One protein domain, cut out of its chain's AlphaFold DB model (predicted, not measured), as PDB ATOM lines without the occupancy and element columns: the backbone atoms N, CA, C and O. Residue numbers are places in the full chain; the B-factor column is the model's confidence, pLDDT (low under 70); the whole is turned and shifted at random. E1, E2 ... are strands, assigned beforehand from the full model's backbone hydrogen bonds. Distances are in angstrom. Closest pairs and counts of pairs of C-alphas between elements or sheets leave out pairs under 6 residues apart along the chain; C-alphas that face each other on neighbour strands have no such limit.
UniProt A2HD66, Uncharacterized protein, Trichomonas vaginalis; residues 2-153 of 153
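AT A GLANCE: This is residues 2 to 153 of the 153 residues of an uncharacterized protein of Trichomonas vaginalis (UniProt A2HD66). With little regular structure, the printed part winds in stacked turns, a solenoid ending in hairpin E5 and E6, and residues 145 to 153 stick out as a tail. Of 152 residues, only 20 are in six named strands, E1 to E6, all strand: parallel sheets E1-E2 and E3-E4, antiparallel E5-E6. It is compact, radius of gyration of the C-alphas 16.9 A, spanning 70 by 33 by 28 A.

IN THESE COORDINATES: Find E1, residues 49 to 51, at C-alpha 49 (230.835, 204.543, 162.319); E2, 76 to 78, E3, 100 to 103, E4, 122 to 125, and E5, 132 to 134, follow, and E6, 139 to 141, ends at C-alpha 141 (217.969, 222.643, 180.115).

HOW THE PARTS SIT: Across E1 and E2, look for N 78 and O 50, 2.9 A apart; across E3 and E4, N 103 and O 124, 2.8 A; across hairpin E5 and E6, N 133 and O 140, 2.9 A.

THE WHOLE: The printed part has no cut. The links from E1 through E4 are long; residues 144 to 153 have pLDDT under 70.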
ATOM      1  N   ILE A   2     236.504 206.292 151.660       93.44
ATOM      2  CA  ILE A   2     236.887 207.589 151.091       93.44
ATOM      3  C   ILE A   2     237.893 208.227 152.052       93.44
ATOM      4  O   ILE A   2     237.690 208.181 153.264       93.44
ATOM      5  N   ASP A   3     238.981 208.786 151.533       95.00
ATOM      6  CA  ASP A   3     239.965 209.517 152.331       95.00
ATOM      7  C   ASP A   3     239.979 210.982 151.881       95.00
ATOM      8  O   ASP A   3     240.307 211.268 150.731       95.00
ATOM      9  N   MET A   4     239.560 211.891 152.764       93.69
ATOM     10  CA  MET A   4     239.582 213.342 152.545       93.69
ATOM     11  C   MET A   4     240.438 214.068 153.585       93.69
ATOM     12  O   MET A   4     240.303 215.278 153.765       93.69
ATOM     13  N   GLU A   5     241.302 213.351 154.301       91.69
ATOM     14  CA  GLU A   5     242.070 213.898 155.424       91.69
ATOM     15  C   GLU A   5     242.925 215.110 155.010       91.69
ATOM     16  O   GLU A   5     243.044 216.077 155.762       91.69
ATOM     17  N   GLN A   6     243.442 215.087 153.778       88.44
ATOM     18  CA  GLN A   6     244.293 216.134 153.203       88.44
ATOM     19  C   GLN A   6     243.517 217.284 152.534       88.44
ATOM     20  O   GLN A   6     244.126 218.237 152.055       88.44
ATOM     21  N   CYS A   7     242.182 217.232 152.477       88.00
ATOM     22  CA  CYS A   7     241.379 218.300 151.879       88.00
ATOM     23  C   CYS A   7     241.288 219.509 152.832       88.00
ATOM     24  O   CYS A   7     240.339 219.637 153.601       88.00
ATOM     25  N   SER A   8     242.275 220.408 152.807       81.19
ATOM     26  CA  SER A   8     242.365 221.512 153.780       81.19
ATOM     27  C   SER A   8     241.523 222.743 153.462       81.19
ATOM     28  O   SER A   8     241.296 223.550 154.363       81.19
ATOM     29  N   ASP A   9     241.061 222.879 152.221       85.06
ATOM     30  CA  ASP A   9     240.456 224.124 151.726       85.06
ATOM     31  C   ASP A   9     238.922 224.067 151.701       85.06
ATOM     32  O   ASP A   9     238.258 224.990 151.233       85.06
ATOM     33  N   LEU A  10     238.341 222.978 152.214       87.19
ATOM     34  CA  LEU A  10     236.899 222.806 152.328       87.19
ATOM     35  C   LEU A  10     236.413 223.399 153.660       87.19
ATOM     36  O   LEU A  10     236.690 222.816 154.712       87.19
ATOM     37  N   PRO A  11     235.653 224.512 153.654       90.06
ATOM     38  CA  PRO A  11     235.058 225.041 154.880       90.06
ATOM     39  C   PRO A  11     233.908 224.156 155.378       90.06
ATOM     40  O   PRO A  11     233.589 224.148 156.562       90.06
ATOM     41  N   SER A  12     233.286 223.380 154.491       94.75
ATOM     42  CA  SER A  12     232.115 222.562 154.787       94.75
ATOM     43  C   SER A  12     232.100 221.287 153.958       94.75
ATOM     44  O   SER A  12     232.620 221.248 152.842       94.75
ATOM     45  N   LEU A  13     231.425 220.260 154.471       95.38
ATOM     46  CA  LEU A  13     230.875 219.221 153.610       95.38
ATOM     47  C   LEU A  13     229.532 219.707 153.080       95.38
ATOM     48  O   LEU A  13     228.599 219.930 153.852       95.38
ATOM     49  N   ASN A  14     229.468 219.910 151.768       93.44
ATOM     50  CA  ASN A  14     228.293 220.458 151.102       93.44
ATOM     51  C   ASN A  14     227.086 219.520 151.200       93.44
ATOM     52  O   ASN A  14     227.217 218.321 151.468       93.44
ATOM     53  N   ASN A  15     225.904 220.081 150.942       95.62
ATOM     54  CA  ASN A  15     224.664 219.322 150.972       95.62
ATOM     55  C   ASN A  15     224.739 218.116 150.028       95.62
ATOM     56  O   ASN A  15     225.243 218.210 148.909       95.62
ATOM     57  N   SER A  16     224.234 216.977 150.499       95.56
ATOM     58  CA  SER A  16     224.127 215.722 149.750       95.56
ATOM     59  C   SER A  16     225.434 215.158 149.163       95.56
ATOM     60  O   SER A  16     225.373 214.250 148.338       95.56
ATOM     61  N   LEU A  17     226.614 215.621 149.609       95.75
ATOM     62  CA  LEU A  17     227.913 215.260 149.018       95.75
ATOM     63  C   LEU A  17     228.172 213.744 148.940       95.75
ATOM     64  O   LEU A  17     228.692 213.260 147.937       95.75
ATOM     65  N   PHE A  18     227.788 212.993 149.974       97.00
ATOM     66  CA  PHE A  18     227.877 211.530 150.024       97.00
ATOM     67  C   PHE A  18     226.499 210.875 150.146       97.00
ATOM     68  O   PHE A  18     226.370 209.793 150.722       97.00
ATOM     69  N   SER A  19     225.461 211.525 149.624       97.06
ATOM     70  CA  SER A  19     224.108 210.978 149.595       97.06
ATOM     71  C   SER A  19     224.056 209.723 148.716       97.06
ATOM     72  O   SER A  19     224.641 209.685 147.633       97.06
ATOM     73  N   ASN A  20     223.358 208.682 149.178       97.44
ATOM     74  CA  ASN A  20     223.149 207.416 148.465       97.44
ATOM     75  C   ASN A  20     224.443 206.684 148.046       97.44
ATOM     76  O   ASN A  20     224.439 205.867 147.120       97.44
ATOM     77  N   CYS A  21     225.564 206.915 148.731       97.44
ATOM     78  CA  CYS A  21     226.811 206.205 148.468       97.44
ATOM     79  C   CYS A  21     226.760 204.785 149.058       97.44
ATOM     80  O   CYS A  21     227.403 204.474 150.059       97.44
ATOM     81  N   ALA A  22     226.040 203.872 148.398       95.38
ATOM     82  CA  ALA A  22     225.751 202.518 148.890       95.38
ATOM     83  C   ALA A  22     226.987 201.665 149.251       95.38
ATOM     84  O   ALA A  22     226.875 200.690 149.992       95.38
ATOM     85  N   LYS A  23     228.177 202.015 148.742       97.19
ATOM     86  CA  LYS A  23     229.452 201.332 149.029       97.19
ATOM     87  C   LYS A  23     230.320 202.044 150.081       97.19
ATOM     88  O   LYS A  23     231.409 201.556 150.399       97.19
ATOM     89  N   LEU A  24     229.886 203.189 150.617       97.56
ATOM     90  CA  LEU A  24     230.643 203.960 151.601       97.56
ATOM     91  C   LEU A  24     230.619 203.257 152.961       97.56
ATOM     92  O   LEU A  24     229.652 203.344 153.704       97.56
ATOM     93  N   LYS A  25     231.708 202.552 153.280       97.06
ATOM     94  CA  LYS A  25     231.897 201.873 154.576       97.06
ATOM     95  C   LYS A  25     232.517 202.768 155.651       97.06
ATOM     96  O   LYS A  25     232.244 202.594 156.832       97.06
ATOM     97  N   SER A  26     233.391 203.679 155.231       96.19
ATOM     98  CA  SER A  26     234.175 204.559 156.096       96.19
ATOM     99  C   SER A  26     234.656 205.779 155.315       96.19
ATOM    100  O   SER A  26     234.899 205.690 154.102       96.19
ATOM    101  N   ILE A  27     234.811 206.891 156.029       96.06
ATOM    102  CA  ILE A  27     235.344 208.154 155.528       96.06
ATOM    103  C   ILE A  27     236.371 208.703 156.521       96.06
ATOM    104  O   ILE A  27     236.102 208.732 157.722       96.06
ATOM    105  N   LYS A  28     237.536 209.142 156.036       95.56
ATOM    106  CA  LYS A  28     238.401 210.036 156.811       95.56
ATOM    107  C   LYS A  28     238.020 211.476 156.507       95.56
ATOM    108  O   LYS A  28     238.134 211.916 155.365       95.56
ATOM    109  N   MET A  29     237.527 212.171 157.522       94.81
ATOM    110  CA  MET A  29     237.003 213.527 157.389       94.81
ATOM    111  C   MET A  29     238.150 214.548 157.320       94.81
ATOM    112  O   MET A  29     239.166 214.361 158.001       94.81
ATOM    113  N   PRO A  30     237.996 215.647 156.561       94.25
ATOM    114  CA  PRO A  30     238.955 216.741 156.611       94.25
ATOM    115  C   PRO A  30     238.963 217.403 157.993       94.25
ATOM    116  O   PRO A  30     237.922 217.545 158.627       94.25
ATOM    117  N   GLN A  31     240.129 217.846 158.460       92.19
ATOM    118  CA  GLN A  31     240.299 218.330 159.842       92.19
ATOM    119  C   GLN A  31     239.907 219.802 160.062       92.19
ATOM    120  O   GLN A  31     239.987 220.293 161.185       92.19
ATOM    121  N   LYS A  32     239.544 220.531 158.998       94.94
ATOM    122  CA  LYS A  32     239.256 221.978 159.048       94.94
ATOM    123  C   LYS A  32     237.817 222.349 158.689       94.94
ATOM    124  O   LYS A  32     237.482 223.529 158.736       94.94
ATOM    125  N   ILE A  33     236.967 221.374 158.364       97.00
ATOM    126  CA  ILE A  33     235.555 221.651 158.077       97.00
ATOM    127  C   ILE A  33     234.863 222.188 159.330       97.00
ATOM    128  O   ILE A  33     235.091 221.706 160.439       97.00
ATOM    129  N   THR A  34     233.990 223.167 159.158       98.00
ATOM    130  CA  THR A  34     233.193 223.748 160.242       98.00
ATOM    131  C   THR A  34     231.729 223.325 160.165       98.00
ATOM    132  O   THR A  34     231.024 223.403 161.169       98.00
ATOM    133  N   ILE A  35     231.263 222.838 159.011       98.44
ATOM    134  CA  ILE A  35     229.856 222.490 158.785       98.44
ATOM    135  C   ILE A  35     229.732 221.117 158.118       98.44
ATOM    136  O   ILE A  35     230.416 220.831 157.131       98.44
ATOM    137  N   ILE A  36     228.805 220.300 158.622       98.50
ATOM    138  CA  ILE A  36     228.262 219.131 157.918       98.50
ATOM    139  C   ILE A  36     226.883 219.513 157.377       98.50
ATOM    140  O   ILE A  36     225.960 219.738 158.159       98.50
ATOM    141  N   GLY A  37     226.771 219.628 156.051       97.94
ATOM    142  CA  GLY A  37     225.571 220.084 155.348       97.94
ATOM    143  C   GLY A  37     224.422 219.075 155.332       97.94
ATOM    144  O   GLY A  37     224.599 217.893 155.647       97.94
ATOM    145  N   ASN A  38     223.240 219.545 154.923       97.56
ATOM    146  CA  ASN A  38     222.031 218.723 154.853       97.56
ATOM    147  C   ASN A  38     222.246 217.511 153.939       97.56
ATOM    148  O   ASN A  38     222.907 217.604 152.908       97.56
ATOM    149  N   GLY A  39     221.691 216.359 154.299       97.19
ATOM    150  CA  GLY A  39     221.709 215.152 153.473       97.19
ATOM    151  C   GLY A  39     223.103 214.593 153.172       97.19
ATOM    152  O   GLY A  39     223.213 213.653 152.389       97.19
ATOM    153  N   CYS A  40     224.170 215.139 153.773       97.12
ATOM    154  CA  CYS A  40     225.553 214.832 153.410       97.12
ATOM    155  C   CYS A  40     225.847 213.328 153.418       97.12
ATOM    156  O   CYS A  40     226.532 212.853 152.522       97.12
ATOM    157  N   PHE A  41     225.300 212.570 154.372       98.12
ATOM    158  CA  PHE A  41     225.436 211.115 154.450       98.12
ATOM    159  C   PHE A  41     224.086 210.386 154.374       98.12
ATOM    160  O   PHE A  41     223.953 209.282 154.918       98.12
ATOM    161  N   PHE A  42     223.091 210.988 153.719       98.06
ATOM    162  CA  PHE A  42     221.762 210.408 153.560       98.06
ATOM    163  C   PHE A  42     221.824 209.049 152.853       98.06
ATOM    164  O   PHE A  42     222.548 208.876 151.874       98.06
ATOM    165  N   ASN A  43     221.050 208.084 153.352       97.50
ATOM    166  CA  ASN A  43     220.885 206.754 152.762       97.50
ATOM    167  C   ASN A  43     222.205 205.990 152.500       97.50
ATOM    168  O   ASN A  43     222.333 205.214 151.551       97.50
ATOM    169  N   ASN A  44     223.207 206.188 153.360       97.88
ATOM    170  CA  ASN A  44     224.431 205.389 153.352       97.88
ATOM    171  C   ASN A  44     224.247 204.093 154.145       97.88
ATOM    172  O   ASN A  44     224.385 204.071 155.365       97.88
ATOM    173  N   VAL A  45     223.967 203.001 153.436       97.12
ATOM    174  CA  VAL A  45     223.580 201.711 154.036       97.12
ATOM    175  C   VAL A  45     224.736 200.879 154.606       97.12
ATOM    176  O   VAL A  45     224.502 199.865 155.259       97.12
ATOM    177  N   LEU A  46     225.990 201.268 154.343       97.69
ATOM    178  CA  LEU A  46     227.184 200.564 154.832       97.69
ATOM    179  C   LEU A  46     228.064 201.406 155.769       97.69
ATOM    180  O   LEU A  46     229.037 200.872 156.314       97.69
ATOM    181  N   LEU A  47     227.746 202.688 155.975       97.75
ATOM    182  CA  LEU A  47     228.500 203.557 156.876       97.75
ATOM    183  C   LEU A  47     228.079 203.235 158.312       97.75
ATOM    184  O   LEU A  47     226.968 203.552 158.726       97.75
ATOM    185  N   ASN A  48     228.950 202.551 159.054       96.69
ATOM    186  CA  ASN A  48     228.621 202.040 160.390       96.69
ATOM    187  C   ASN A  48     229.127 202.935 161.529       96.69
ATOM    188  O   ASN A  48     228.510 202.952 162.591       96.69
ATOM    189  N   SER A  49     230.224 203.661 161.321       98.00
ATOM    190  CA  SER A  49     230.835 204.543 162.319       98.00
ATOM    191  C   SER A  49     231.392 205.792 161.643       98.00
ATOM    192  O   SER A  49     231.860 205.725 160.501       98.00
ATOM    193  N   ILE A  50     231.339 206.925 162.340       97.81
ATOM    194  CA  ILE A  50     231.949 208.181 161.907       97.81
ATOM    195  C   ILE A  50     232.542 208.924 163.105       97.81
ATOM    196  O   ILE A  50     231.982 208.929 164.199       97.81
ATOM    197  N   THR A  51     233.690 209.563 162.888       97.94
ATOM    198  CA  THR A  51     234.277 210.515 163.839       97.94
ATOM    199  C   THR A  51     234.036 211.924 163.326       97.94
ATOM    200  O   THR A  51     234.373 212.223 162.180       97.94
ATOM    201  N   ILE A  52     233.435 212.771 164.158       98.19
ATOM    202  CA  ILE A  52     233.226 214.185 163.857       98.19
ATOM    203  C   ILE A  52     234.512 214.938 164.220       98.19
ATOM    204  O   ILE A  52     234.916 214.875 165.381       98.19
ATOM    205  N   PRO A  53     235.174 215.628 163.270       97.31
ATOM    206  CA  PRO A  53     236.353 216.433 163.578       97.31
ATOM    207  C   PRO A  53     236.053 217.520 164.611       97.31
ATOM    208  O   PRO A  53     234.994 218.150 164.563       97.31
ATOM    209  N   ASP A  54     237.021 217.812 165.482       98.12
ATOM    210  CA  ASP A  54     236.875 218.827 166.536       98.12
ATOM    211  C   ASP A  54     236.622 220.236 165.978       98.12
ATOM    212  O   ASP A  54     236.126 221.101 166.693       98.12
ATOM    213  N   SER A  55     236.934 220.480 164.702       97.44
ATOM    214  CA  SER A  55     236.673 221.744 164.013       97.44
ATOM    215  C   SER A  55     235.203 221.982 163.664       97.44
ATOM    216  O   SER A  55     234.839 223.135 163.423       97.44
ATOM    217  N   VAL A  56     234.373 220.932 163.609       98.62
ATOM    218  CA  VAL A  56     232.961 221.054 163.230       98.62
ATOM    219  C   VAL A  56     232.220 221.852 164.294       98.62
ATOM    220  O   VAL A  56     232.252 221.516 165.473       98.62
ATOM    221  N   GLN A  57     231.535 222.901 163.855       98.75
ATOM    222  CA  GLN A  57     230.725 223.796 164.679       98.75
ATOM    223  C   GLN A  57     229.232 223.518 164.505       98.75
ATOM    224  O   GLN A  57     228.468 223.644 165.459       98.75
ATOM    225  N   ILE A  58     228.811 223.113 163.302       98.81
ATOM    226  CA  ILE A  58     227.397 222.925 162.970       98.81
ATOM    227  C   ILE A  58     227.192 221.574 162.287       98.81
ATOM    228  O   ILE A  58     227.781 221.292 161.240       98.81
ATOM    229  N   ILE A  59     226.290 220.771 162.849       98.69
ATOM    230  CA  ILE A  59     225.663 219.650 162.150       98.69
ATOM    231  C   ILE A  59     224.265 220.103 161.753       98.69
ATOM    232  O   ILE A  59     223.426 220.386 162.613       98.69
ATOM    233  N   LYS A  60     224.046 220.202 160.442       98.38
ATOM    234  CA  LYS A  60     222.770 220.629 159.884       98.38
ATOM    235  C   LYS A  60     221.652 219.613 160.116       98.38
ATOM    236  O   LYS A  60     221.892 218.482 160.538       98.38
ATOM    237  N   GLY A  61     220.422 220.046 159.876       96.38
ATOM    238  CA  GLY A  61     219.221 219.265 160.128       96.38
ATOM    239  C   GLY A  61     218.489 218.821 158.867       96.38
ATOM    240  O   GLY A  61     218.948 219.009 157.745       96.38
ATOM    241  N   TRP A  62     217.319 218.221 159.054       92.56
ATOM    242  CA  TRP A  62     216.330 218.118 157.990       92.56
ATOM    243  C   TRP A  62     215.816 219.515 157.616       92.56
ATOM    244  O   TRP A  62     215.632 220.376 158.478       92.56
ATOM    245  N   SER A  63     215.564 219.737 156.328       89.31
ATOM    246  CA  SER A  63     214.903 220.943 155.830       89.31
ATOM    247  C   SER A  63     213.875 220.574 154.761       89.31
ATOM    248  O   SER A  63     213.867 219.456 154.253       89.31
ATOM    249  N   ASN A  64     213.023 221.516 154.358       84.12
ATOM    250  CA  ASN A  64     211.978 221.250 153.359       84.12
ATOM    251  C   ASN A  64     212.515 220.734 152.009       84.12
ATOM    252  O   ASN A  64     211.771 220.098 151.267       84.12
ATOM    253  N   VAL A  65     213.777 221.030 151.677       82.50
ATOM    254  CA  VAL A  65     214.401 220.687 150.387       82.50
ATOM    255  C   VAL A  65     215.485 219.613 150.496       82.50
ATOM    256  O   VAL A  65     215.874 219.056 149.476       82.50
ATOM    257  N   ASP A  66     215.951 219.297 151.707       87.81
ATOM    258  CA  ASP A  66     217.054 218.362 151.934       87.81
ATOM    259  C   ASP A  66     216.774 217.404 153.101       87.81
ATOM    260  O   ASP A  66     216.122 217.742 154.089       87.81
ATOM    261  N   TYR A  67     217.369 216.216 153.034       93.81
ATOM    262  CA  TYR A  67     217.293 215.222 154.102       93.81
ATOM    263  C   TYR A  67     218.203 215.558 155.288       93.81
ATOM    264  O   TYR A  67     219.129 216.359 155.181       93.81
ATOM    265  N   ALA A  68     217.991 214.893 156.422       96.69
ATOM    266  CA  ALA A  68     218.934 214.973 157.530       96.69
ATOM    267  C   ALA A  68     220.305 214.375 157.147       96.69
ATOM    268  O   ALA A  68     220.350 213.359 156.440       96.69
ATOM    269  N   PRO A  69     221.434 214.943 157.621       97.69
ATOM    270  CA  PRO A  69     222.763 214.485 157.224       97.69
ATOM    271  C   PRO A  69     223.021 213.017 157.540       97.69
ATOM    272  O   PRO A  69     223.615 212.326 156.717       97.69
ATOM    273  N   PHE A  70     222.560 212.529 158.692       98.12
ATOM    274  CA  PHE A  70     222.783 211.157 159.141       98.12
ATOM    275  C   PHE A  70     221.489 210.339 159.179       98.12
ATOM    276  O   PHE A  70     221.310 209.489 160.044       98.12
ATOM    277  N   GLN A  71     220.586 210.546 158.220       97.62
ATOM    278  CA  GLN A  71     219.471 209.621 158.012       97.62
ATOM    279  C   GLN A  71     219.936 208.392 157.224       97.62
ATOM    280  O   GLN A  71     219.847 208.333 155.996       97.62
ATOM    281  N   ASN A  72     220.531 207.435 157.942       96.75
ATOM    282  CA  ASN A  72     221.204 206.261 157.384       96.75
ATOM    283  C   ASN A  72     221.306 205.109 158.414       96.75
ATOM    284  O   ASN A  72     220.519 205.035 159.353       96.75
ATOM    285  N   THR A  73     222.242 204.170 158.231       96.31
ATOM    286  CA  THR A  73     222.419 202.996 159.108       96.31
ATOM    287  C   THR A  73     223.528 203.150 160.158       96.31
ATOM    288  O   THR A  73     223.986 202.139 160.694       96.31
ATOM    289  N   LEU A  74     223.994 204.373 160.428       98.00
ATOM    290  CA  LEU A  74     225.096 204.657 161.350       98.00
ATOM    291  C   LEU A  74     224.798 204.087 162.739       98.00
ATOM    292  O   LEU A  74     223.716 204.306 163.274       98.00
ATOM    293  N   LYS A  75     225.752 203.354 163.314       98.19
ATOM    294  CA  LYS A  75     225.635 202.707 164.633       98.19
ATOM    295  C   LYS A  75     226.440 203.421 165.708       98.19
ATOM    296  O   LYS A  75     226.112 203.328 166.883       98.19
ATOM    297  N   GLU A  76     227.487 204.126 165.305       98.19
ATOM    298  CA  GLU A  76     228.388 204.815 166.215       98.19
ATOM    299  C   GLU A  76     228.738 206.197 165.668       98.19
ATOM    300  O   GLU A  76     229.093 206.356 164.498       98.19
ATOM    301  N   ILE A  77     228.676 207.192 166.542       97.81
ATOM    302  CA  ILE A  77     229.200 208.525 166.291       97.81
ATOM    303  C   ILE A  77     230.184 208.881 167.398       97.81
ATOM    304  O   ILE A  77     229.878 208.743 168.580       97.81
ATOM    305  N   LYS A  78     231.376 209.334 167.011       98.44
ATOM    306  CA  LYS A  78     232.412 209.779 167.945       98.44
ATOM    307  C   LYS A  78     232.520 211.292 167.888       98.44
ATOM    308  O   LYS A  78     232.884 211.844 166.849       98.44
ATOM    309  N   ILE A  79     232.204 211.934 169.007       98.62
ATOM    310  CA  ILE A  79     232.388 213.367 169.238       98.62
ATOM    311  C   ILE A  79     233.312 213.496 170.450       98.62
ATOM    312  O   ILE A  79     233.067 212.885 171.487       98.62
ATOM    313  N   SER A  80     234.400 214.246 170.299       98.19
ATOM    314  CA  SER A  80     235.378 214.501 171.361       98.19
ATOM    315  C   SER A  80     234.842 215.507 172.391       98.19
ATOM    316  O   SER A  80     234.150 216.451 171.996       98.19
ATOM    317  N   PRO A  81     235.232 215.423 173.679       98.25
ATOM    318  CA  PRO A  81     235.017 216.496 174.665       98.25
ATOM    319  C   PRO A  81     235.606 217.856 174.252       98.25
ATOM    320  O   PRO A  81     235.111 218.907 174.652       98.25
ATOM    321  N   ASN A  82     236.637 217.854 173.396       98.12
ATOM    322  CA  ASN A  82     237.268 219.071 172.873       98.12
ATOM    323  C   ASN A  82     236.580 219.636 171.618       98.12
ATOM    324  O   ASN A  82     237.070 220.606 171.034       98.12
ATOM    325  N   SER A  83     235.468 219.039 171.188       98.44
ATOM    326  CA  SER A  83     234.743 219.465 169.996       98.44
ATOM    327  C   SER A  83     234.297 220.929 170.082       98.44
ATOM    328  O   SER A  83     233.831 221.405 171.120       98.44
ATOM    329  N   LYS A  84     234.393 221.638 168.951       98.69
ATOM    330  CA  LYS A  84     233.878 223.002 168.766       98.69
ATOM    331  C   LYS A  84     232.404 223.041 168.362       98.69
ATOM    332  O   LYS A  84     231.927 224.097 167.956       98.69
ATOM    333  N   LEU A  85     231.696 221.916 168.454       98.88
ATOM    334  CA  LEU A  85     230.300 221.805 168.060       98.88
ATOM    335  C   LEU A  85     229.437 222.725 168.924       98.88
ATOM    336  O   LEU A  85     229.377 222.562 170.139       98.88
ATOM    337  N   THR A  86     228.767 223.679 168.283       98.81
ATOM    338  CA  THR A  86     227.848 224.623 168.928       98.81
ATOM    339  C   THR A  86     226.392 224.299 168.645       98.81
ATOM    340  O   THR A  86     225.514 224.632 169.442       98.81
ATOM    341  N   THR A  87     226.126 223.659 167.504       98.88
ATOM    342  CA  THR A  87     224.777 223.543 166.949       98.88
ATOM    343  C   THR A  87     224.542 222.153 166.370       98.88
ATOM    344  O   THR A  87     225.265 221.709 165.475       98.88
ATOM    345  N   ILE A  88     223.484 221.498 166.848       98.75
ATOM    346  CA  ILE A  88     222.918 220.289 166.250       98.75
ATOM    347  C   ILE A  88     221.453 220.579 165.925       98.75
ATOM    348  O   ILE A  88     220.629 220.789 166.818       98.75
ATOM    349  N   GLU A  89     221.151 220.638 164.634       98.62
ATOM    350  CA  GLU A  89     219.834 221.018 164.128       98.62
ATOM    351  C   GLU A  89     218.839 219.839 164.083       98.62
ATOM    352  O   GLU A  89     219.159 218.684 164.387       98.62
ATOM    353  N   ASN A  90     217.594 220.157 163.717       97.75
ATOM    354  CA  ASN A  90     216.467 219.230 163.695       97.75
ATOM    355  C   ASN A  90     216.770 217.937 162.940       97.75
ATOM    356  O   ASN A  90     217.309 217.967 161.840       97.75
ATOM    357  N   ALA A  91     216.383 216.792 163.503       97.56
ATOM    358  CA  ALA A  91     216.491 215.493 162.848       97.56
ATOM    359  C   ALA A  91     217.907 215.107 162.366       97.56
ATOM    360  O   ALA A  91     218.010 214.154 161.607       97.56
ATOM    361  N   ALA A  92     218.989 215.769 162.806       98.44
ATOM    362  CA  ALA A  92     220.356 215.557 162.308       98.44
ATOM    363  C   ALA A  92     220.782 214.076 162.186       98.44
ATOM    364  O   ALA A  92     221.463 213.704 161.225       98.44
ATOM    365  N   PHE A  93     220.336 213.234 163.124       98.12
ATOM    366  CA  PHE A  93     220.596 211.793 163.192       98.12
ATOM    367  C   PHE A  93     219.357 210.924 162.954       98.12
ATOM    368  O   PHE A  93     219.365 209.747 163.293       98.12
ATOM    369  N   MET A  94     218.283 211.474 162.387       97.00
ATOM    370  CA  MET A  94     216.988 210.804 162.287       97.00
ATOM    371  C   MET A  94     217.086 209.388 161.715       97.00
ATOM    372  O   MET A  94     217.686 209.170 160.668       97.00
ATOM    373  N   SER A  95     216.431 208.427 162.365       96.88
ATOM    374  CA  SER A  95     216.381 207.018 161.946       96.88
ATOM    375  C   SER A  95     217.743 206.301 161.850       96.88
ATOM    376  O   SER A  95     217.785 205.163 161.368       96.88
ATOM    377  N   SER A  96     218.836 206.911 162.333       97.56
ATOM    378  CA  SER A  96     220.110 206.215 162.537       97.56
ATOM    379  C   SER A  96     219.966 205.054 163.524       97.56
ATOM    380  O   SER A  96     219.020 204.959 164.307       97.56
ATOM    381  N   LYS A  97     220.942 204.146 163.503       98.31
ATOM    382  CA  LYS A  97     221.048 203.007 164.430       98.31
ATOM    383  C   LYS A  97     221.953 203.300 165.626       98.31
ATOM    384  O   LYS A  97     222.354 202.364 166.312       98.31
ATOM    385  N   ILE A  98     222.272 204.573 165.865       98.00
ATOM    386  CA  ILE A  98     223.016 205.000 167.043       98.00
ATOM    387  C   ILE A  98     222.211 204.673 168.301       98.00
ATOM    388  O   ILE A  98     220.999 204.883 168.361       98.00
ATOM    389  N   THR A  99     222.905 204.143 169.300       97.62
ATOM    390  CA  THR A  99     222.355 203.848 170.631       97.62
ATOM    391  C   THR A  99     222.910 204.792 171.690       97.62
ATOM    392  O   THR A  99     222.355 204.898 172.780       97.62
ATOM    393  N   ASN A 100     223.998 205.493 171.378       97.81
ATOM    394  CA  ASN A 100     224.711 206.362 172.298       97.81
ATOM    395  C   ASN A 100     225.072 207.663 171.586       97.81
ATOM    396  O   ASN A 100     225.466 207.639 170.417       97.81
ATOM    397  N   ILE A 101     224.969 208.786 172.293       98.06
ATOM    398  CA  ILE A 101     225.431 210.081 171.794       98.06
ATOM    399  C   ILE A 101     226.028 210.914 172.924       98.06
ATOM    400  O   ILE A 101     225.482 210.963 174.026       98.06
ATOM    401  N   PHE A 102     227.157 211.556 172.629       98.69
ATOM    402  CA  PHE A 102     227.821 212.505 173.513       98.69
ATOM    403  C   PHE A 102     227.606 213.936 173.006       98.69
ATOM    404  O   PHE A 102     227.830 214.214 171.826       98.69
ATOM    405  N   ILE A 103     227.187 214.839 173.894       98.62
ATOM    406  CA  ILE A 103     226.985 216.264 173.614       98.62
ATOM    407  C   ILE A 103     228.111 217.067 174.294       98.62
ATOM    408  O   ILE A 103     228.150 217.116 175.526       98.62
ATOM    409  N   PRO A 104     229.026 217.700 173.533       98.62
ATOM    410  CA  PRO A 104     230.173 218.405 174.100       98.62
ATOM    411  C   PRO A 104     229.774 219.736 174.750       98.62
ATOM    412  O   PRO A 104     228.687 220.276 174.517       98.62
ATOM    413  N   LYS A 105     230.688 220.302 175.546       98.38
ATOM    414  CA  LYS A 105     230.438 221.500 176.364       98.38
ATOM    415  C   LYS A 105     229.966 222.734 175.590       98.38
ATOM    416  O   LYS A 105     229.246 223.556 176.143       98.38
ATOM    417  N   LEU A 106     230.373 222.880 174.327       98.62
ATOM    418  CA  LEU A 106     230.085 224.078 173.532       98.62
ATOM    419  C   LEU A 106     228.735 224.030 172.805       98.62
ATOM    420  O   LEU A 106     228.356 225.040 172.215       98.62
ATOM    421  N   VAL A 107     227.987 222.919 172.871       98.69
ATOM    422  CA  VAL A 107     226.654 222.836 172.255       98.69
ATOM    423  C   VAL A 107     225.685 223.712 173.033       98.69
ATOM    424  O   VAL A 107     225.265 223.364 174.136       98.69
ATOM    425  N   THR A 108     225.312 224.836 172.427       97.38
ATOM    426  CA  THR A 108     224.350 225.800 172.972       97.38
ATOM    427  C   THR A 108     223.006 225.760 172.251       97.38
ATOM    428  O   THR A 108     222.001 226.228 172.785       97.38
ATOM    429  N   TYR A 109     222.957 225.145 171.067       98.12
ATOM    430  CA  TYR A 109     221.719 224.848 170.363       98.12
ATOM    431  C   TYR A 109     221.628 223.358 170.029       98.12
ATOM    432  O   TYR A 109     222.411 222.823 169.244       98.12
ATOM    433  N   LEU A 110     220.626 222.714 170.614       98.06
ATOM    434  CA  LEU A 110     220.237 221.336 170.364       98.06
ATOM    435  C   LEU A 110     218.739 221.308 170.075       98.06
ATOM    436  O   LEU A 110     217.931 221.614 170.961       98.06
ATOM    437  N   ASP A 111     218.379 220.970 168.841       97.69
ATOM    438  CA  ASP A 111     216.978 220.797 168.470       97.69
ATOM    439  C   ASP A 111     216.392 219.554 169.166       97.69
ATOM    440  O   ASP A 111     217.023 218.496 169.123       97.69
ATOM    441  N   PRO A 112     215.189 219.615 169.770       93.50
ATOM    442  CA  PRO A 112     214.586 218.466 170.455       93.50
ATOM    443  C   PRO A 112     214.420 217.217 169.574       93.50
ATOM    444  O   PRO A 112     214.389 216.100 170.084       93.50
ATOM    445  N   GLY A 113     214.316 217.390 168.254       95.50
ATOM    446  CA  GLY A 113     214.147 216.318 167.282       95.50
ATOM    447  C   GLY A 113     215.445 215.759 166.700       95.50
ATOM    448  O   GLY A 113     215.364 214.938 165.791       95.50
ATOM    449  N   PHE A 114     216.637 216.168 167.152       97.81
ATOM    450  CA  PHE A 114     217.916 215.780 166.523       97.81
ATOM    451  C   PHE A 114     218.155 214.259 166.403       97.81
ATOM    452  O   PHE A 114     218.869 213.818 165.503       97.81
ATOM    453  N   ILE A 115     217.519 213.459 167.263       96.94
ATOM    454  CA  ILE A 115     217.577 211.983 167.322       96.94
ATOM    455  C   ILE A 115     216.212 211.328 167.055       96.94
ATOM    456  O   ILE A 115     215.929 210.233 167.544       96.94
ATOM    457  N   LEU A 116     215.339 211.981 166.283       96.50
ATOM    458  CA  LEU A 116     214.025 211.440 165.930       96.50
ATOM    459  C   LEU A 116     214.138 210.004 165.376       96.50
ATOM    460  O   LEU A 116     214.963 209.725 164.509       96.50
ATOM    461  N   ASN A 117     213.306 209.081 165.861       96.62
ATOM    462  CA  ASN A 117     213.304 207.663 165.463       96.62
ATOM    463  C   ASN A 117     214.632 206.901 165.688       96.62
ATOM    464  O   ASN A 117     214.832 205.838 165.096       96.62
ATOM    465  N   CYS A 118     215.536 207.406 166.533       96.25
ATOM    466  CA  CYS A 118     216.696 206.646 167.007       96.25
ATOM    467  C   CYS A 118     216.326 205.806 168.235       96.25
ATOM    468  O   CYS A 118     215.532 206.233 169.070       96.25
ATOM    469  N   ASN A 119     216.948 204.636 168.388       95.94
ATOM    470  CA  ASN A 119     216.800 203.801 169.585       95.94
ATOM    471  C   ASN A 119     217.900 204.129 170.607       95.94
ATOM    472  O   ASN A 119     218.781 203.307 170.868       95.94
ATOM    473  N   ILE A 120     217.895 205.364 171.113       96.12
ATOM    474  CA  ILE A 120     218.906 205.831 172.064       96.12
ATOM    475  C   ILE A 120     218.748 205.098 173.398       96.12
ATOM    476  O   ILE A 120     217.673 205.059 173.987       96.12
ATOM    477  N   GLN A 121     219.852 204.528 173.867       96.62
ATOM    478  CA  GLN A 121     219.989 203.840 175.148       96.62
ATOM    479  C   GLN A 121     220.749 204.690 176.167       96.62
ATOM    480  O   GLN A 121     220.531 204.541 177.366       96.62
ATOM    481  N   ARG A 122     221.653 205.564 175.703       97.56
ATOM    482  CA  ARG A 122     222.427 206.455 176.566       97.56
ATOM    483  C   ARG A 122     222.683 207.798 175.902       97.56
ATOM    484  O   ARG A 122     223.141 207.868 174.763       97.56
ATOM    485  N   ILE A 123     222.479 208.855 176.663       97.94
ATOM    486  CA  ILE A 123     222.916 210.205 176.347       97.94
ATOM    487  C   ILE A 123     223.959 210.584 177.384       97.94
ATOM    488  O   ILE A 123     223.756 210.419 178.585       97.94
ATOM    489  N   GLU A 124     225.089 211.081 176.910       98.38
ATOM    490  CA  GLU A 124     226.112 211.687 177.745       98.38
ATOM    491  C   GLU A 124     226.206 213.158 177.357       98.38
ATOM    492  O   GLU A 124     226.208 213.505 176.178       98.38
ATOM    493  N   ILE A 125     226.260 214.036 178.349       98.56
ATOM    494  CA  ILE A 125     226.501 215.457 178.131       98.56
ATOM    495  C   ILE A 125     227.722 215.822 178.950       98.56
ATOM    496  O   ILE A 125     227.860 215.375 180.089       98.56
ATOM    497  N   ASP A 126     228.611 216.607 178.354       98.44
ATOM    498  CA  ASP A 126     229.771 217.147 179.044       98.44
ATOM    499  C   ASP A 126     229.349 217.853 180.344       98.44
ATOM    500  O   ASP A 126     228.397 218.644 180.363       98.44
ATOM    501  N   ASN A 127     230.057 217.570 181.439       96.25
ATOM    502  CA  ASN A 127     229.746 218.140 182.750       96.25
ATOM    503  C   ASN A 127     229.826 219.672 182.743       96.25
ATOM    504  O   ASN A 127     229.069 220.312 183.476       96.25
ATOM    505  N   ASP A 128     230.651 220.242 181.865       96.81
ATOM    506  CA  ASP A 128     230.839 221.680 181.705       96.81
ATOM    507  C   ASP A 128     229.902 222.291 180.649       96.81
ATOM    508  O   ASP A 128     229.992 223.489 180.380       96.81
ATOM    509  N   ASN A 129     228.983 221.521 180.041       97.69
ATOM    510  CA  ASN A 129     227.966 222.110 179.166       97.69
ATOM    511  C   ASN A 129     227.065 223.054 179.995       97.69
ATOM    512  O   ASN A 129     226.446 222.593 180.966       97.69
ATOM    513  N   PRO A 130     226.974 224.352 179.642       95.19
ATOM    514  CA  PRO A 130     226.275 225.338 180.460       95.19
ATOM    515  C   PRO A 130     224.753 225.300 180.280       95.19
ATOM    516  O   PRO A 130     224.032 225.815 181.128       95.19
ATOM    517  N   ILE A 131     224.253 224.703 179.192       96.44
ATOM    518  CA  ILE A 131     222.833 224.770 178.818       96.44
ATOM    519  C   ILE A 131     222.121 223.449 179.066       96.44
ATOM    520  O   ILE A 131     220.982 223.458 179.519       96.44
ATOM    521  N   TYR A 132     222.754 222.320 178.764       97.06
ATOM    522  CA  TYR A 132     222.104 221.015 178.749       97.06
ATOM    523  C   TYR A 132     222.688 220.083 179.805       97.06
ATOM    524  O   TYR A 132     223.893 220.066 180.050       97.06
ATOM    525  N   LYS A 133     221.816 219.275 180.407       96.88
ATOM    526  CA  LYS A 133     222.149 218.167 181.308       96.88
ATOM    527  C   LYS A 133     221.285 216.957 180.960       96.88
ATOM    528  O   LYS A 133     220.327 217.064 180.192       96.88
ATOM    529  N   THR A 134     221.645 215.796 181.496       96.75
ATOM    530  CA  THR A 134     220.921 214.548 181.254       96.75
ATOM    531  C   THR A 134     220.912 213.655 182.488       96.75
ATOM    532  O   THR A 134     221.814 213.735 183.318       96.75
ATOM    533  N   ASP A 135     219.891 212.807 182.606       92.88
ATOM    534  CA  ASP A 135     219.860 211.669 183.538       92.88
ATOM    535  C   ASP A 135     220.395 210.368 182.904       92.88
ATOM    536  O   ASP A 135     220.350 209.302 183.514       92.88
ATOM    537  N   GLY A 136     220.906 210.455 181.671       91.88
ATOM    538  CA  GLY A 136     221.340 209.327 180.855       91.88
ATOM    539  C   GLY A 136     220.367 208.972 179.731       91.88
ATOM    540  O   GLY A 136     220.780 208.308 178.786       91.88
ATOM    541  N   THR A 137     219.110 209.424 179.777       86.31
ATOM    542  CA  THR A 137     218.097 209.127 178.742       86.31
ATOM    543  C   THR A 137     217.299 210.347 178.297       86.31
ATOM    544  O   THR A 137     216.932 210.447 177.128       86.31
ATOM    545  N   VAL A 138     217.073 211.301 179.197       91.50
ATOM    546  CA  VAL A 138     216.353 212.547 178.930       91.50
ATOM    547  C   VAL A 138     217.330 213.713 178.972       91.50
ATOM    548  O   VAL A 138     218.226 213.750 179.815       91.50
ATOM    549  N   ILE A 139     217.161 214.675 178.065       95.62
ATOM    550  CA  ILE A 139     217.900 215.941 178.071       95.62
ATOM    551  C   ILE A 139     217.003 217.029 178.648       95.62
ATOM    552  O   ILE A 139     215.858 217.188 178.227       95.62
ATOM    553  N   TYR A 140     217.542 217.818 179.569       94.38
ATOM    554  CA  TYR A 140     216.876 218.987 180.129       94.38
ATOM    555  C   TYR A 140     217.813 220.192 180.115       94.38
ATOM    556  O   TYR A 140     219.039 220.056 180.094       94.38
ATOM    557  N   LYS A 141     217.220 221.389 180.076       94.44
ATOM    558  CA  LYS A 141     217.969 222.643 180.115       94.44
ATOM    559  C   LYS A 141     218.217 223.068 181.558       94.44
ATOM    560  O   LYS A 141     217.309 222.985 182.383       94.44
ATOM    561  N   VAL A 142     219.416 223.563 181.842       88.19
ATOM    562  CA  VAL A 142     219.691 224.306 183.072       88.19
ATOM    563  C   VAL A 142     218.991 225.652 182.938       88.19
ATOM    564  O   VAL A 142     219.290 226.434 182.038       88.19
ATOM    565  N   LEU A 143     218.011 225.908 183.799       77.31
ATOM    566  CA  LEU A 143     217.457 227.246 183.950       77.31
ATOM    567  C   LEU A 143     218.446 228.042 184.799       77.31
ATOM    568  O   LEU A 143     218.732 227.647 185.931       77.31
ATOM    569  N   GLU A 144     218.965 229.151 184.276       61.81
ATOM    570  CA  GLU A 144     219.597 230.140 185.142       61.81
ATOM    571  C   GLU A 144     218.516 230.660 186.090       61.81
ATOM    572  O   GLU A 144     217.595 231.377 185.690       61.81
ATOM    573  N   ILE A 145     218.590 230.268 187.362       56.66
ATOM    574  CA  ILE A 145     217.892 231.004 188.406       56.66
ATOM    575  C   ILE A 145     218.571 232.370 188.404       56.66
ATOM    576  O   ILE A 145     219.730 232.481 188.807       56.66
ATOM    577  N   MET A 146     217.884 233.401 187.908       50.38
ATOM    578  CA  MET A 146     218.339 234.770 188.106       50.38
ATOM    579  C   MET A 146     218.552 234.953 189.607       50.38
ATOM    580  O   MET A 146     217.599 234.964 190.386       50.38
ATOM    581  N   HIS A 147     219.808 235.107 190.017       48.62
ATOM    582  CA  HIS A 147     220.143 235.698 191.300       48.62
ATOM    583  C   HIS A 147     219.733 237.178 191.263       48.62
ATOM    584  O   HIS A 147     220.575 238.066 191.214       48.62
ATOM    585  N   SER A 148     218.431 237.467 191.298       42.09
ATOM    586  CA  SER A 148     217.948 238.713 191.880       42.09
ATOM    587  C   SER A 148     217.573 238.406 193.322       42.09
ATOM    588  O   SER A 148     216.441 238.043 193.642       42.09
ATOM    589  N   LEU A 149     218.563 238.553 194.203       48.81
ATOM    590  CA  LEU A 149     218.291 238.981 195.565       48.81
ATOM    591  C   LEU A 149     217.493 240.282 195.467       48.81
ATOM    592  O   LEU A 149     218.019 241.344 195.144       48.81
ATOM    593  N   SER A 150     216.200 240.196 195.720       35.66
ATOM    594  CA  SER A 150     215.411 241.328 196.167       35.66
ATOM    595  C   SER A 150     214.589 240.811 197.324       35.66
ATOM    596  O   SER A 150     213.558 240.172 197.147       35.66
ATOM    597  N   VAL A 151     215.124 241.045 198.522       41.78
ATOM    598  CA  VAL A 151     214.310 241.169 199.725       41.78
ATOM    599  C   VAL A 151     213.192 242.142 199.362       41.78
ATOM    600  O   VAL A 151     213.452 243.320 199.127       41.78
ATOM    601  N   ILE A 152     211.969 241.640 199.260       36.16
ATOM    602  CA  ILE A 152     210.787 242.463 199.457       36.16
ATOM    603  C   ILE A 152     210.215 241.978 200.780       36.16
ATOM    604  O   ILE A 152     209.972 240.786 200.967       36.16
ATOM    605  N   ILE A 153     210.196 242.941 201.691       51.50
ATOM    606  CA  ILE A 153     209.791 242.898 203.093       51.50
ATOM    607  C   ILE A 153     208.378 242.326 203.219       51.50
ATOM    608  O   ILE A 153     207.538 242.678 202.360       51.50
TER     609      ILE A 153